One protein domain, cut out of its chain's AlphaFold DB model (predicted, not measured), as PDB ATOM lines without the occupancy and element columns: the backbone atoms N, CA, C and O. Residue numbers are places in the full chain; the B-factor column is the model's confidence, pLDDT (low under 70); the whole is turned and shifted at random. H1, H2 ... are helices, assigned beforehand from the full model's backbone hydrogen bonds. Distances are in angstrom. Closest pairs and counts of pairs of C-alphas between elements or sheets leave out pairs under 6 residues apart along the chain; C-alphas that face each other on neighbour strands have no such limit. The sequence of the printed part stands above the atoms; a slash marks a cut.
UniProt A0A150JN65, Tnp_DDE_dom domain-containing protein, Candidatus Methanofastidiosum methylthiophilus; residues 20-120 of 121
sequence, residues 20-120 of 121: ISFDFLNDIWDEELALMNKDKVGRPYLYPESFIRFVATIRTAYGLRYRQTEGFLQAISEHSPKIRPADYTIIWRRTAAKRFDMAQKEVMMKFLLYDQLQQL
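What this domain is: This is residues 20 to 120 of the 121 residues of the protein "Tnp_DDE_dom domain-containing protein" of Candidatus Methanofastidiosum methylthiophilus (UniProt A0A150JN65). Three crossed helices, H2, H3 and H4, form a small cluster, with H1 near H2 and H5 as a separate arm whose residues 112 to 118 stick out. The printed part has 101 residues, with five named helices, H1 to H5 in chain order, and is all helix. It is only just compact, close to loose, with a radius of gyration of the C-alphas of 14.9 A, and spans 46 by 34 by 29 A.

Where its parts are: H3, residues 66 to 79, measures 20.6 A from first to last C-alpha; H5, residues 105 to 118, 19.8 A; H2, residues 49 to 61, 18.0 A. H1 is residues 28 to 37, H4 residues 88 to 96. C-alpha 28 is at (40.446, -4.077, -13.401), C-alpha 118 at (34.805, 15.965, -8.114).

How they stand to each other: H3, with residues 66 to 70 alone, touches H4 at a steep tilt of 62 degrees; their closest C-alphas, Tyr 66 and Tyr 88, are 5.2 A apart. H2 and H3 only just touch, with 3 pairs of C-alphas within 8 A, the closest Arg 59 and Thr 69. H5 is apart from H4. Every O i to N i+4 pair is within hydrogen-bond range in H1, H2, H4 and H5, and 9 of 10 in H3.

The domain as a whole: The printed part has no cut. The link from H1 to H2 is long. Residues 27, 97 and 99 to 120 have pLDDT under 70.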
ATOM      1  N   ILE A  20      26.761   3.482 -18.836       70.62
ATOM      2  CA  ILE A  20      27.510   2.263 -19.102       70.62
ATOM      3  C   ILE A  20      28.910   2.475 -18.534       70.62
ATOM      4  O   ILE A  20      29.595   3.410 -18.940       70.62
ATOM      5  N   SER A  21      29.323   1.631 -17.587       70.81
ATOM      6  CA  SER A  21      30.701   1.650 -17.087       70.81
ATOM      7  C   SER A  21      31.633   0.968 -18.092       70.81
ATOM      8  O   SER A  21      31.318  -0.101 -18.625       70.81
ATOM      9  N   PHE A  22      32.785   1.600 -18.322       75.31
ATOM     10  CA  PHE A  22      33.902   1.090 -19.119       75.31
ATOM     11  C   PHE A  22      35.128   0.784 -18.255       75.31
ATOM     12  O   PHE A  22      36.216   0.578 -18.785       75.31
ATOM     13  N   ASP A  23      34.967   0.735 -16.931       70.25
ATOM     14  CA  ASP A  23      36.089   0.613 -15.990       70.25
ATOM     15  C   ASP A  23      36.866  -0.695 -16.201       70.25
ATOM     16  O   ASP A  23      38.073  -0.764 -15.982       70.25
ATOM     17  N   PHE A  24      36.187  -1.707 -16.749       75.31
ATOM     18  CA  PHE A  24      36.784  -2.973 -17.162       75.31
ATOM     19  C   PHE A  24      37.860  -2.830 -18.247       75.31
ATOM     20  O   PHE A  24      38.641  -3.752 -18.423       75.31
ATOM     21  N   LEU A  25      37.913  -1.726 -19.001       77.44
ATOM     22  CA  LEU A  25      38.938  -1.490 -20.028       77.44
ATOM     23  C   LEU A  25      40.295  -1.062 -19.459       77.44
ATOM     24  O   LEU A  25      41.269  -0.985 -20.213       77.44
ATOM     25  N   ASN A  26      40.353  -0.743 -18.169       74.75
ATOM     26  CA  ASN A  26      41.572  -0.345 -17.474       74.75
ATOM     27  C   ASN A  26      42.081  -1.510 -16.602       74.75
ATOM     28  O   ASN A  26      41.850  -2.674 -16.929       74.75
ATOM     29  N   ASP A  27      42.773  -1.210 -15.503       68.81
ATOM     30  CA  ASP A  27      43.548  -2.179 -14.709       68.81
ATOM     31  C   ASP A  27      42.705  -3.304 -14.068       68.81
ATOM     32  O   ASP A  27      43.226  -4.335 -13.651       68.81
ATOM     33  N   ILE A  28      41.378  -3.152 -14.054       80.06
ATOM     34  CA  ILE A  28      40.446  -4.077 -13.401       80.06
ATOM     35  C   ILE A  28      40.272  -5.385 -14.197       80.06
ATOM     36  O   ILE A  28      39.891  -6.396 -13.609       80.06
ATOM     37  N   TRP A  29      40.552  -5.411 -15.512       89.19
ATOM     38  CA  TRP A  29      40.304  -6.600 -16.350       89.19
ATOM     39  C   TRP A  29      40.996  -7.850 -15.805       89.19
ATOM     40  O   TRP A  29      40.358  -8.888 -15.609       89.19
ATOM     41  N   ASP A  30      42.309  -7.760 -15.594       88.56
ATOM     42  CA  ASP A  30      43.131  -8.906 -15.212       88.56
ATOM     43  C   ASP A  30      42.928  -9.264 -13.735       88.56
ATOM     44  O   ASP A  30      42.844 -10.449 -13.401       88.56
ATOM     45  N   GLU A  31      42.754  -8.266 -12.865       90.81
ATOM     46  CA  GLU A  31      42.457  -8.466 -11.441       90.81
ATOM     47  C   GLU A  31      41.118  -9.182 -11.230       90.81
ATOM     48  O   GLU A  31      41.041 -10.184 -10.512       90.81
ATOM     49  N   GLU A  32      40.058  -8.716 -11.897       91.75
ATOM     50  CA  GLU A  32      38.736  -9.333 -11.819       91.75
ATOM     51  C   GLU A  32      38.767 -10.756 -12.384       91.75
ATOM     52  O   GLU A  32      38.209 -11.679 -11.786       91.75
ATOM     53  N   LEU A  33      39.457 -10.965 -13.509       92.75
ATOM     54  CA  LEU A  33      39.572 -12.284 -14.122       92.75
ATOM     55  C   LEU A  33      40.354 -13.266 -13.240       92.75
ATOM     56  O   LEU A  33      39.963 -14.434 -13.137       92.75
ATOM     57  N   ALA A  34      41.428 -12.809 -12.589       93.50
ATOM     58  CA  ALA A  34      42.200 -13.602 -11.638       93.50
ATOM     59  C   ALA A  34      41.344 -13.994 -10.429       93.50
ATOM     60  O   ALA A  34      41.293 -15.171 -10.066       93.50
ATOM     61  N   LEU A  35      40.595 -13.043  -9.863       94.81
ATOM     62  CA  LEU A  35      39.689 -13.299  -8.745       94.81
ATOM     63  C   LEU A  35      38.590 -14.303  -9.120       94.81
ATOM     64  O   LEU A  35      38.334 -15.249  -8.378       94.81
ATOM     65  N   MET A  36      37.978 -14.147 -10.296       94.06
ATOM     66  CA  MET A  36      36.936 -15.051 -10.796       94.06
ATOM     67  C   MET A  36      37.429 -16.477 -11.057       94.06
ATOM     68  O   MET A  36      36.630 -17.417 -11.033       94.06
ATOM     69  N   ASN A  37      38.713 -16.639 -11.375       96.56
ATOM     70  CA  ASN A  37      39.306 -17.932 -11.707       96.56
ATOM     71  C   ASN A  37      40.058 -18.588 -10.542       96.56
ATOM     72  O   ASN A  37      40.378 -19.768 -10.667       96.56
ATOM     73  N   LYS A  38      40.301 -17.877  -9.431       95.81
ATOM     74  CA  LYS A  38      41.137 -18.326  -8.303       95.81
ATOM     75  C   LYS A  38      40.821 -19.747  -7.821       95.81
ATOM     76  O   LYS A  38      41.732 -20.552  -7.685       95.81
ATOM     77  N   ASP A  39      39.539 -20.057  -7.641       94.00
ATOM     78  CA  ASP A  39      39.070 -21.353  -7.125       94.00
ATOM     79  C   ASP A  39      38.190 -22.100  -8.142       94.00
ATOM     80  O   ASP A  39      37.385 -22.972  -7.802       94.00
ATOM     81  N   LYS A  40      38.292 -21.734  -9.424       91.50
ATOM     82  CA  LYS A  40      37.440 -22.309 -10.461       91.50
ATOM     83  C   LYS A  40      37.959 -23.670 -10.913       91.50
ATOM     84  O   LYS A  40      39.036 -23.784 -11.489       91.50
ATOM     85  N   VAL A  41      37.118 -24.693 -10.776       92.50
ATOM     86  CA  VAL A  41      37.370 -26.028 -11.333       92.50
ATOM     87  C   VAL A  41      36.888 -26.092 -12.791       92.50
ATOM     88  O   VAL A  41      35.748 -25.737 -13.099       92.50
ATOM     89  N   GLY A  42      37.751 -26.551 -13.704       91.75
ATOM     90  CA  GLY A  42      37.464 -26.668 -15.141       91.75
ATOM     91  C   GLY A  42      38.037 -25.519 -15.979       91.75
ATOM     92  O   GLY A  42      39.001 -24.869 -15.588       91.75
ATOM     93  N   ARG A  43      37.472 -25.270 -17.174       91.38
ATOM     94  CA  ARG A  43      38.002 -24.247 -18.096       91.38
ATOM     95  C   ARG A  43      37.899 -22.839 -17.474       91.38
ATOM     96  O   ARG A  43      36.775 -22.419 -17.159       91.38
ATOM     97  N   PRO A  44      39.008 -22.082 -17.368       93.69
ATOM     98  CA  PRO A  44      38.987 -20.712 -16.862       93.69
ATOM     99  C   PRO A  44      38.067 -19.802 -17.679       93.69
ATOM    100  O   PRO A  44      37.845 -20.007 -18.877       93.69
ATOM    101  N   TYR A  45      37.504 -18.789 -17.027       93.88
ATOM    102  CA  TYR A  45      36.896 -17.664 -17.725       93.88
ATOM    103  C   TYR A  45      37.966 -16.887 -18.495       93.88
ATOM    104  O   TYR A  45      39.092 -16.749 -18.024       93.88
ATOM    105  N   LEU A  46      37.585 -16.376 -19.667       92.50
ATOM    106  CA  LEU A  46      38.432 -15.531 -20.519       92.50
ATOM    107  C   LEU A  46      38.051 -14.046 -20.448       92.50
ATOM    108  O   LEU A  46      38.826 -13.192 -20.865       92.50
ATOM    109  N   TYR A  47      36.851 -13.755 -19.942       92.62
ATOM    110  CA  TYR A  47      36.286 -12.414 -19.891       92.62
ATOM    111  C   TYR A  47      35.757 -12.130 -18.486       92.62
ATOM    112  O   TYR A  47      35.046 -12.995 -17.940       92.62
ATOM    113  N   PRO A  48      36.053 -10.943 -17.931       91.69
ATOM    114  CA  PRO A  48      35.559 -10.540 -16.627       91.69
ATOM    115  C   PRO A  48      34.029 -10.401 -16.626       91.69
ATOM    116  O   PRO A  48      33.376 -10.324 -17.674       91.69
ATOM    117  N   GLU A  49      33.416 -10.420 -15.445       89.25
ATOM    118  CA  GLU A  49      31.968 -10.283 -15.296       89.25
ATOM    119  C   GLU A  49      31.504  -8.875 -15.682       89.25
ATOM    120  O   GLU A  49      30.454  -8.739 -16.309       89.25
ATOM    121  N   SER A  50      32.299  -7.849 -15.383       87.94
ATOM    122  CA  SER A  50      32.092  -6.467 -15.827       87.94
ATOM    123  C   SER A  50      31.973  -6.342 -17.354       87.94
ATOM    124  O   SER A  50      30.995  -5.773 -17.843       87.94
ATOM    125  N   PHE A  51      32.876  -6.968 -18.120       90.56
ATOM    126  CA  PHE A  51      32.779  -7.034 -19.582       90.56
ATOM    127  C   PHE A  51      31.490  -7.733 -20.028       90.56
ATOM    128  O   PHE A  51      30.766  -7.235 -20.887       90.56
ATOM    129  N   ILE A  52      31.145  -8.873 -19.424       90.94
ATOM    130  CA  ILE A  52      29.903  -9.585 -19.763       90.94
ATOM    131  C   ILE A  52      28.665  -8.727 -19.470       90.94
ATOM    132  O   ILE A  52      27.721  -8.741 -20.262       90.94
ATOM    133  N   ARG A  53      28.665  -7.956 -18.375       88.06
ATOM    134  CA  ARG A  53      27.596  -6.998 -18.051       88.06
ATOM    135  C   ARG A  53      27.512  -5.890 -19.092       88.06
ATOM    136  O   ARG A  53      26.417  -5.630 -19.576       88.06
ATOM    137  N   PHE A  54      28.640  -5.302 -19.491       88.88
ATOM    138  CA  PHE A  54      28.698  -4.324 -20.582       88.88
ATOM    139  C   PHE A  54      28.050  -4.873 -21.863       88.88
ATOM    140  O   PHE A  54      27.127  -4.267 -22.413       88.88
ATOM    141  N   VAL A  55      28.465  -6.068 -22.292       91.06
ATOM    142  CA  VAL A  55      27.935  -6.730 -23.492       91.06
ATOM    143  C   VAL A  55      26.435  -7.003 -23.368       91.06
ATOM    144  O   VAL A  55      25.680  -6.769 -24.314       91.06
ATOM    145  N   ALA A  56      25.981  -7.481 -22.207       89.06
ATOM    146  CA  ALA A  56      24.570  -7.746 -21.952       89.06
ATOM    147  C   ALA A  56      23.723  -6.465 -21.985       89.06
ATOM    148  O   ALA A  56      22.632  -6.481 -22.562       89.06
ATOM    149  N   THR A  57      24.232  -5.362 -21.429       85.50
ATOM    150  CA  THR A  57      23.583  -4.046 -21.451       85.50
ATOM    151  C   THR A  57      23.429  -3.539 -22.878       85.50
ATOM    152  O   THR A  57      22.313  -3.231 -23.282       85.50
ATOM    153  N   ILE A  58      24.501  -3.532 -23.680       88.06
ATOM    154  CA  ILE A  58      24.431  -3.112 -25.090       88.06
ATOM    155  C   ILE A  58      23.455  -3.991 -25.870       88.06
ATOM    156  O   ILE A  58      22.569  -3.486 -26.558       88.06
ATOM    157  N   ARG A  59      23.574  -5.316 -25.733       90.12
ATOM    158  CA  ARG A  59      22.675  -6.259 -26.403       90.12
ATOM    159  C   ARG A  59      21.213  -5.962 -26.075       90.12
ATOM    160  O   ARG A  59      20.377  -6.008 -26.970       90.12
ATOM    161  N   THR A  60      20.909  -5.694 -24.808       86.44
ATOM    162  CA  THR A  60      19.539  -5.453 -24.337       86.44
ATOM    163  C   THR A  60      19.029  -4.085 -24.779       86.44
ATOM    164  O   THR A  60      17.931  -4.008 -25.318       86.44
ATOM    165  N   ALA A  61      19.840  -3.036 -24.628       84.06
ATOM    166  CA  ALA A  61      19.493  -1.671 -25.016       84.06
ATOM    167  C   ALA A  61      19.197  -1.543 -26.519       84.06
ATOM    168  O   ALA A  61      18.251  -0.864 -26.903       84.06
ATOM    169  N   TYR A  62      19.971  -2.233 -27.363       86.38
ATOM    170  CA  TYR A  62      19.831  -2.181 -28.822       86.38
ATOM    171  C   TYR A  62      19.073  -3.378 -29.421       86.38
ATOM    172  O   TYR A  62      18.979  -3.498 -30.640       86.38
ATOM    173  N   GLY A  63      18.552  -4.293 -28.593       89.62
ATOM    174  CA  GLY A  63      17.801  -5.465 -29.058       89.62
ATOM    175  C   GLY A  63      18.598  -6.427 -29.953       89.62
ATOM    176  O   GLY A  63      18.032  -7.073 -30.835       89.62
ATOM    177  N   LEU A  64      19.918  -6.527 -29.761       93.19
ATOM    178  CA  LEU A  64      20.800  -7.307 -30.633       93.19
ATOM    179  C   LEU A  64      20.651  -8.820 -30.403       93.19
ATOM    180  O   LEU A  64      20.571  -9.310 -29.273       93.19
ATOM    181  N   ARG A  65      20.707  -9.606 -31.485       94.88
ATOM    182  CA  ARG A  65      20.908 -11.064 -31.392       94.88
ATOM    183  C   ARG A  65      22.369 -11.379 -31.071       94.88
ATOM    184  O   ARG A  65      23.253 -10.611 -31.425       94.88
ATOM    185  N   TYR A  66      22.651 -12.553 -30.500       95.00
ATOM    186  CA  TYR A  66      24.008 -12.919 -30.054       95.00
ATOM    187  C   TYR A  66      25.100 -12.784 -31.124       95.00
ATOM    188  O   TYR A  66      26.172 -12.270 -30.830       95.00
ATOM    189  N   ARG A  67      24.817 -13.171 -32.374       96.19
ATOM    190  CA  ARG A  67      25.761 -12.997 -33.492       96.19
ATOM    191  C   ARG A  67      25.953 -11.530 -33.897       96.19
ATOM    192  O   ARG A  67      27.044 -11.149 -34.291       96.19
ATOM    193  N   GLN A  68      24.912 -10.702 -33.784       97.31
ATOM    194  CA  GLN A  68      25.036  -9.257 -34.018       97.31
ATOM    195  C   GLN A  68      25.851  -8.598 -32.902       97.31
ATOM    196  O   GLN A  68      26.640  -7.704 -33.172       97.31
ATOM    197  N   THR A  69      25.699  -9.069 -31.662       96.12
ATOM    198  CA  THR A  69      26.529  -8.632 -30.535       96.12
ATOM    199  C   THR A  69      27.999  -8.999 -30.734       96.12
ATOM    200  O   THR A  69      28.862  -8.171 -30.470       96.12
ATOM    201  N   GLU A  70      28.296 -10.198 -31.240       96.81
ATOM    202  CA  GLU A  70      29.662 -10.571 -31.635       96.81
ATOM    203  C   GLU A  70      30.211  -9.628 -32.718       96.81
ATOM    204  O   GLU A  70      31.299  -9.087 -32.545       96.81
ATOM    205  N   GLY A  71      29.442  -9.354 -33.781       96.62
ATOM    206  CA  GLY A  71      29.850  -8.407 -34.829       96.62
ATOM    207  C   GLY A  71      30.105  -6.988 -34.304       96.62
ATOM    208  O   GLY A  71      31.078  -6.350 -34.689       96.62
ATOM    209  N   PHE A  72      29.285  -6.515 -33.361       94.38
ATOM    210  CA  PHE A  72      29.520  -5.251 -32.656       94.38
ATOM    211  C   PHE A  72      30.857  -5.250 -31.898       94.38
ATOM    212  O   PHE A  72      31.603  -4.277 -31.967       94.38
ATOM    213  N   LEU A  73      31.188  -6.341 -31.200       94.44
ATOM    214  CA  LEU A  73      32.457  -6.447 -30.476       94.44
ATOM    215  C   LEU A  73      33.661  -6.534 -31.411       94.44
ATOM    216  O   LEU A  73      34.700  -5.966 -31.087       94.44
ATOM    217  N   GLN A  74      33.524  -7.207 -32.557       95.12
ATOM    218  CA  GLN A  74      34.557  -7.231 -33.595       95.12
ATOM    219  C   GLN A  74      34.838  -5.812 -34.104       95.12
ATOM    220  O   GLN A  74      35.975  -5.357 -34.002       95.12
ATOM    221  N   ALA A  75      33.801  -5.069 -34.501       94.06
ATOM    222  CA  ALA A  75      33.947  -3.688 -34.965       94.06
ATOM    223  C   ALA A  75      34.597  -2.771 -33.912       94.06
ATOM    224  O   ALA A  75      35.450  -1.950 -34.228       94.06
ATOM    225  N   ILE A  76      34.250  -2.925 -32.630       89.50
ATOM    226  CA  ILE A  76      34.903  -2.150 -31.565       89.50
ATOM    227  C   ILE A  76      36.370  -2.550 -31.383       89.50
ATOM    228  O   ILE A  76      37.211  -1.683 -31.148       89.50
ATOM    229  N   SER A  77      36.689  -3.842 -31.479       90.38
ATOM    230  CA  SER A  77      38.066  -4.322 -31.318       90.38
ATOM    231  C   SER A  77      39.012  -3.811 -32.407       90.38
ATOM    232  O   SER A  77      40.198  -3.632 -32.141       90.38
ATOM    233  N   GLU A  78      38.492  -3.483 -33.594       91.06
ATOM    234  CA  GLU A  78      39.258  -2.841 -34.673       91.06
ATOM    235  C   GLU A  78      39.732  -1.431 -34.290       91.06
ATOM    236  O   GLU A  78      40.780  -0.978 -34.751       91.06
ATOM    237  N   HIS A  79      38.995  -0.744 -33.412       86.12
ATOM    238  CA  HIS A  79      39.296   0.622 -32.978       86.12
ATOM    239  C   HIS A  79      39.902   0.708 -31.571       86.12
ATOM    240  O   HIS A  79      40.444   1.749 -31.201       86.12
ATOM    241  N   SER A  80      39.821  -0.362 -30.777       82.25
ATOM    242  CA  SER A  80      40.359  -0.408 -29.418       82.25
ATOM    243  C   SER A  80      41.057  -1.745 -29.152       82.25
ATOM    244  O   SER A  80      40.389  -2.732 -28.831       82.25
ATOM    245  N   PRO A  81      42.404  -1.795 -29.194       78.69
ATOM    246  CA  PRO A  81      43.156  -3.040 -29.008       78.69
ATOM    247  C   PRO A  81      43.026  -3.624 -27.593       78.69
ATOM    248  O   PRO A  81      43.352  -4.788 -27.368       78.69
ATOM    249  N   LYS A  82      42.528  -2.838 -26.630       80.44
ATOM    250  CA  LYS A  82      42.230  -3.301 -25.268       80.44
ATOM    251  C   LYS A  82      41.021  -4.241 -25.220       80.44
ATOM    252  O   LYS A  82      40.881  -5.017 -24.277       80.44
ATOM    253  N   ILE A  83      40.142  -4.189 -26.223       82.25
ATOM    254  CA  ILE A  83      38.932  -5.006 -26.280       82.25
ATOM    255  C   ILE A  83      39.217  -6.260 -27.087       82.25
ATOM    256  O   ILE A  83      39.314  -6.236 -28.310       82.25
ATOM    257  N   ARG A  84      39.279  -7.392 -26.389       86.75
ATOM    258  CA  ARG A  84      39.236  -8.705 -27.034       86.75
ATOM    259  C   ARG A  84      37.770  -9.037 -27.342       86.75
ATOM    260  O   ARG A  84      36.970  -9.079 -26.405       86.75
ATOM    261  N   PRO A  85      37.378  -9.270 -28.607       91.62
ATOM    262  CA  PRO A  85      35.992  -9.578 -28.932       91.62
ATOM    263  C   PRO A  85      35.629 -10.969 -28.405       91.62
ATOM    264  O   PRO A  85      36.425 -11.903 -28.501       91.62
ATOM    265  N   ALA A  86      34.440 -11.109 -27.820       93.88
ATOM    266  CA  ALA A  86      33.911 -12.400 -27.386       93.88
ATOM    267  C   ALA A  86      33.048 -13.029 -28.480       93.88
ATOM    268  O   ALA A  86      32.228 -12.346 -29.093       93.88
ATOM    269  N   ASP A  87      33.194 -14.341 -28.673       95.38
ATOM    270  CA  ASP A  87      32.354 -15.098 -29.600       95.38
ATOM    271  C   ASP A  87      30.895 -15.199 -29.106       95.38
ATOM    272  O   ASP A  87      30.605 -15.117 -27.903       95.38
ATOM    273  N   TYR A  88      29.947 -15.419 -30.024       94.75
ATOM    274  CA  TYR A  88      28.528 -15.510 -29.667       94.75
ATOM    275  C   TYR A  88      28.225 -16.612 -28.643       94.75
ATOM    276  O   TYR A  88      27.237 -16.511 -27.912       94.75
ATOM    277  N   THR A  89      29.034 -17.675 -28.585       94.38
ATOM    278  CA  THR A  89      28.816 -18.813 -27.685       94.38
ATOM    279  C   THR A  89      29.174 -18.437 -26.250       94.38
ATOM    280  O   THR A  89      28.425 -18.766 -25.329       94.38
ATOM    281  N   ILE A  90      30.275 -17.713 -26.049       94.38
ATOM    282  CA  ILE A  90      30.681 -17.110 -24.781       94.38
ATOM    283  C   ILE A  90      29.586 -16.156 -24.316       94.38
ATOM    284  O   ILE A  90      29.110 -16.293 -23.187       94.38
ATOM    285  N   ILE A  91      29.147 -15.239 -25.187       94.12
ATOM    286  CA  ILE A  91      28.106 -14.260 -24.847       94.12
ATOM    287  C   ILE A  91      26.824 -14.989 -24.443       94.12
ATOM    288  O   ILE A  91      26.281 -14.724 -23.371       94.12
ATOM    289  N   TRP A  92      26.349 -15.943 -25.248       94.19
ATOM    290  CA  TRP A  92      25.139 -16.706 -24.946       94.19
ATOM    291  C   TRP A  92      25.251 -17.450 -23.616       94.19
ATOM    292  O   TRP A  92      24.421 -17.240 -22.734       94.19
ATOM    293  N   ARG A  93      26.304 -18.249 -23.411       92.38
ATOM    294  CA  ARG A  93      26.489 -19.028 -22.174       92.38
ATOM    295  C   ARG A  93      26.561 -18.146 -20.936       92.38
ATOM    296  O   ARG A  93      26.013 -18.497 -19.895       92.38
ATOM    297  N   ARG A  94      27.253 -17.010 -21.033       91.44
ATOM    298  CA  ARG A  94      27.477 -16.117 -19.892       91.44
ATOM    299  C   ARG A  94      26.265 -15.242 -19.599       91.44
ATOM    300  O   ARG A  94      26.132 -14.812 -18.459       91.44
ATOM    301  N   THR A  95      25.383 -15.016 -20.576       89.44
ATOM    302  CA  THR A  95      24.226 -14.128 -20.401       89.44
ATOM    303  C   THR A  95      22.879 -14.831 -20.277       89.44
ATOM    304  O   THR A  95      22.017 -14.329 -19.570       89.44
ATOM    305  N   ALA A  96      22.680 -15.996 -20.897       82.88
ATOM    306  CA  ALA A  96      21.382 -16.674 -20.928       82.88
ATOM    307  C   ALA A  96      20.895 -17.123 -19.541       82.88
ATOM    308  O   ALA A  96      19.694 -17.148 -19.288       82.88
ATOM    309  N   ALA A  97      21.818 -17.446 -18.633       69.00
ATOM    310  CA  ALA A  97      21.498 -17.841 -17.262       69.00
ATOM    311  C   ALA A  97      21.312 -16.647 -16.304       69.00
ATOM    312  O   ALA A  97      20.994 -16.843 -15.134       69.00
ATOM    313  N   LYS A  98      21.550 -15.413 -16.766       70.56
ATOM    314  CA  LYS A  98      21.575 -14.217 -15.920       70.56
ATOM    315  C   LYS A  98      20.446 -13.271 -16.308       70.56
ATOM    316  O   LYS A  98      20.306 -12.879 -17.463       70.56
ATOM    317  N   ARG A  99      19.668 -12.840 -15.314       62.84
ATOM    318  CA  ARG A  99      18.824 -11.651 -15.448       62.84
ATOM    319  C   ARG A  99      19.711 -10.430 -15.242       62.84
ATOM    320  O   ARG A  99      20.064 -10.114 -14.111       62.84
ATOM    321  N   PHE A 100      20.100  -9.777 -16.332       64.50
ATOM    322  CA  PHE A 100      20.662  -8.434 -16.241       64.50
ATOM    323  C   PHE A 100      19.490  -7.478 -16.145       64.50
ATOM    324  O   PHE A 100      18.809  -7.218 -17.135       64.50
ATOM    325  N   ASP A 101      19.209  -7.023 -14.930       55.88
ATOM    326  CA  ASP A 101      18.285  -5.919 -14.757       55.88
ATOM    327  C   ASP A 101      18.995  -4.635 -15.200       55.88
ATOM    328  O   ASP A 101      20.065  -4.290 -14.690       55.88
ATOM    329  N   MET A 102      18.403  -3.946 -16.174       52.41
ATOM    330  CA  MET A 102      18.859  -2.634 -16.639       52.41
ATOM    331  C   MET A 102      18.720  -1.574 -15.530       52.41
ATOM    332  O   MET A 102      19.308  -0.498 -15.631       52.41
ATOM    333  N   ALA A 103      17.986  -1.868 -14.450       50.41
ATOM    334  CA  ALA A 103      17.819  -1.005 -13.289       50.41
ATOM    335  C   ALA A 103      19.056  -0.978 -12.365       50.41
ATOM    336  O   ALA A 103      18.954  -1.190 -11.161       50.41
ATOM    337  N   GLN A 104      20.241  -0.648 -12.877       49.28
ATOM    338  CA  GLN A 104      21.375  -0.272 -12.019       49.28
ATOM    339  C   GLN A 104      21.262   1.210 -11.616       49.28
ATOM    340  O   GLN A 104      22.126   2.028 -11.927       49.28
ATOM    341  N   LYS A 105      20.182   1.573 -10.904       44.12
ATOM    342  CA  LYS A 105      20.033   2.917 -10.311       44.12
ATOM    343  C   LYS A 105      21.112   3.203  -9.258       44.12
ATOM    344  O   LYS A 105      21.507   4.352  -9.104       44.12
ATOM    345  N   GLU A 106      21.616   2.179  -8.568       41.81
ATOM    346  CA  GLU A 106      22.638   2.329  -7.521       41.81
ATOM    347  C   GLU A 106      24.024   2.699  -8.068       41.81
ATOM    348  O   GLU A 106      24.697   3.555  -7.498       41.81
ATOM    349  N   VAL A 107      24.443   2.109  -9.194       51.62
ATOM    350  CA  VAL A 107      25.726   2.450  -9.840       51.62
ATOM    351  C   VAL A 107      25.661   3.856 -10.437       51.62
ATOM    352  O   VAL A 107      26.603   4.629 -10.298       51.62
ATOM    353  N   MET A 108      24.514   4.219 -11.018       47.81
ATOM    354  CA  MET A 108      24.249   5.565 -11.525       47.81
ATOM    355  C   MET A 108      24.222   6.613 -10.399       47.81
ATOM    356  O   MET A 108      24.809   7.676 -10.558       47.81
ATOM    357  N   MET A 109      23.625   6.303  -9.239       46.66
ATOM    358  CA  MET A 109      23.685   7.155  -8.040       46.66
ATOM    359  C   MET A 109      25.122   7.361  -7.559       46.66
ATOM    360  O   MET A 109      25.492   8.491  -7.266       46.66
ATOM    361  N   LYS A 110      25.945   6.302  -7.521       50.00
ATOM    362  CA  LYS A 110      27.362   6.431  -7.150       50.00
ATOM    363  C   LYS A 110      28.140   7.288  -8.140       50.00
ATOM    364  O   LYS A 110      28.864   8.164  -7.693       50.00
ATOM    365  N   PHE A 111      27.978   7.073  -9.446       51.28
ATOM    366  CA  PHE A 111      28.690   7.845 -10.470       51.28
ATOM    367  C   PHE A 111      28.286   9.325 -10.443       51.28
ATOM    368  O   PHE A 111      29.150  10.190 -10.447       51.28
ATOM    369  N   LEU A 112      26.986   9.620 -10.322       51.88
ATOM    370  CA  LEU A 112      26.484  10.993 -10.214       51.88
ATOM    371  C   LEU A 112      26.942  11.680  -8.921       51.88
ATOM    372  O   LEU A 112      27.353  12.833  -8.984       51.88
ATOM    373  N   LEU A 113      26.926  10.992  -7.770       57.84
ATOM    374  CA  LEU A 113      27.484  11.552  -6.531       57.84
ATOM    375  C   LEU A 113      28.990  11.803  -6.654       57.84
ATOM    376  O   LEU A 113      29.479  12.814  -6.166       57.84
ATOM    377  N   TYR A 114      29.730  10.883  -7.276       58.09
ATOM    378  CA  TYR A 114      31.183  10.986  -7.399       58.09
ATOM    379  C   TYR A 114      31.590  12.127  -8.337       58.09
ATOM    380  O   TYR A 114      32.484  12.898  -8.005       58.09
ATOM    381  N   ASP A 115      30.885  12.284  -9.458       55.41
ATOM    382  CA  ASP A 115      31.092  13.380 -10.408       55.41
ATOM    383  C   ASP A 115      30.705  14.738  -9.789       55.41
ATOM    384  O   ASP A 115      31.431  15.720  -9.927       55.41
ATOM    385  N   GLN A 116      29.626  14.786  -8.994       57.84
ATOM    386  CA  GLN A 116      29.262  15.972  -8.206       57.84
ATOM    387  C   GLN A 116      30.307  16.328  -7.139       57.84
ATOM    388  O   GLN A 116      30.566  17.507  -6.913       57.84
ATOM    389  N   LEU A 117      30.921  15.335  -6.487       59.22
ATOM    390  CA  LEU A 117      31.984  15.555  -5.501       59.22
ATOM    391  C   LEU A 117      33.299  16.010  -6.152       59.22
ATOM    392  O   LEU A 117      33.996  16.832  -5.568       59.22
ATOM    393  N   GLN A 118      33.626  15.524  -7.354       57.53
ATOM    394  CA  GLN A 118      34.805  15.965  -8.114       57.53
ATOM    395  C   GLN A 118      34.667  17.393  -8.656       57.53
ATOM    396  O   GLN A 118      35.673  18.060  -8.848       57.53
ATOM    397  N   GLN A 119      33.446  17.890  -8.871       56.47
ATOM    398  CA  GLN A 119      33.203  19.282  -9.274       56.47
ATOM    399  C   GLN A 119      33.254  20.284  -8.101       56.47
ATOM    400  O   GLN A 119      33.179  21.490  -8.330       56.47
ATOM    401  N   LEU A 120      33.351  19.801  -6.854       50.50
ATOM    402  CA  LEU A 120      33.380  20.608  -5.623       50.50
ATOM    403  C   LEU A 120      34.777  20.706  -4.972       50.50
ATOM    404  O   LEU A 120      34.894  21.298  -3.898       50.50
TER     405      LEU A 120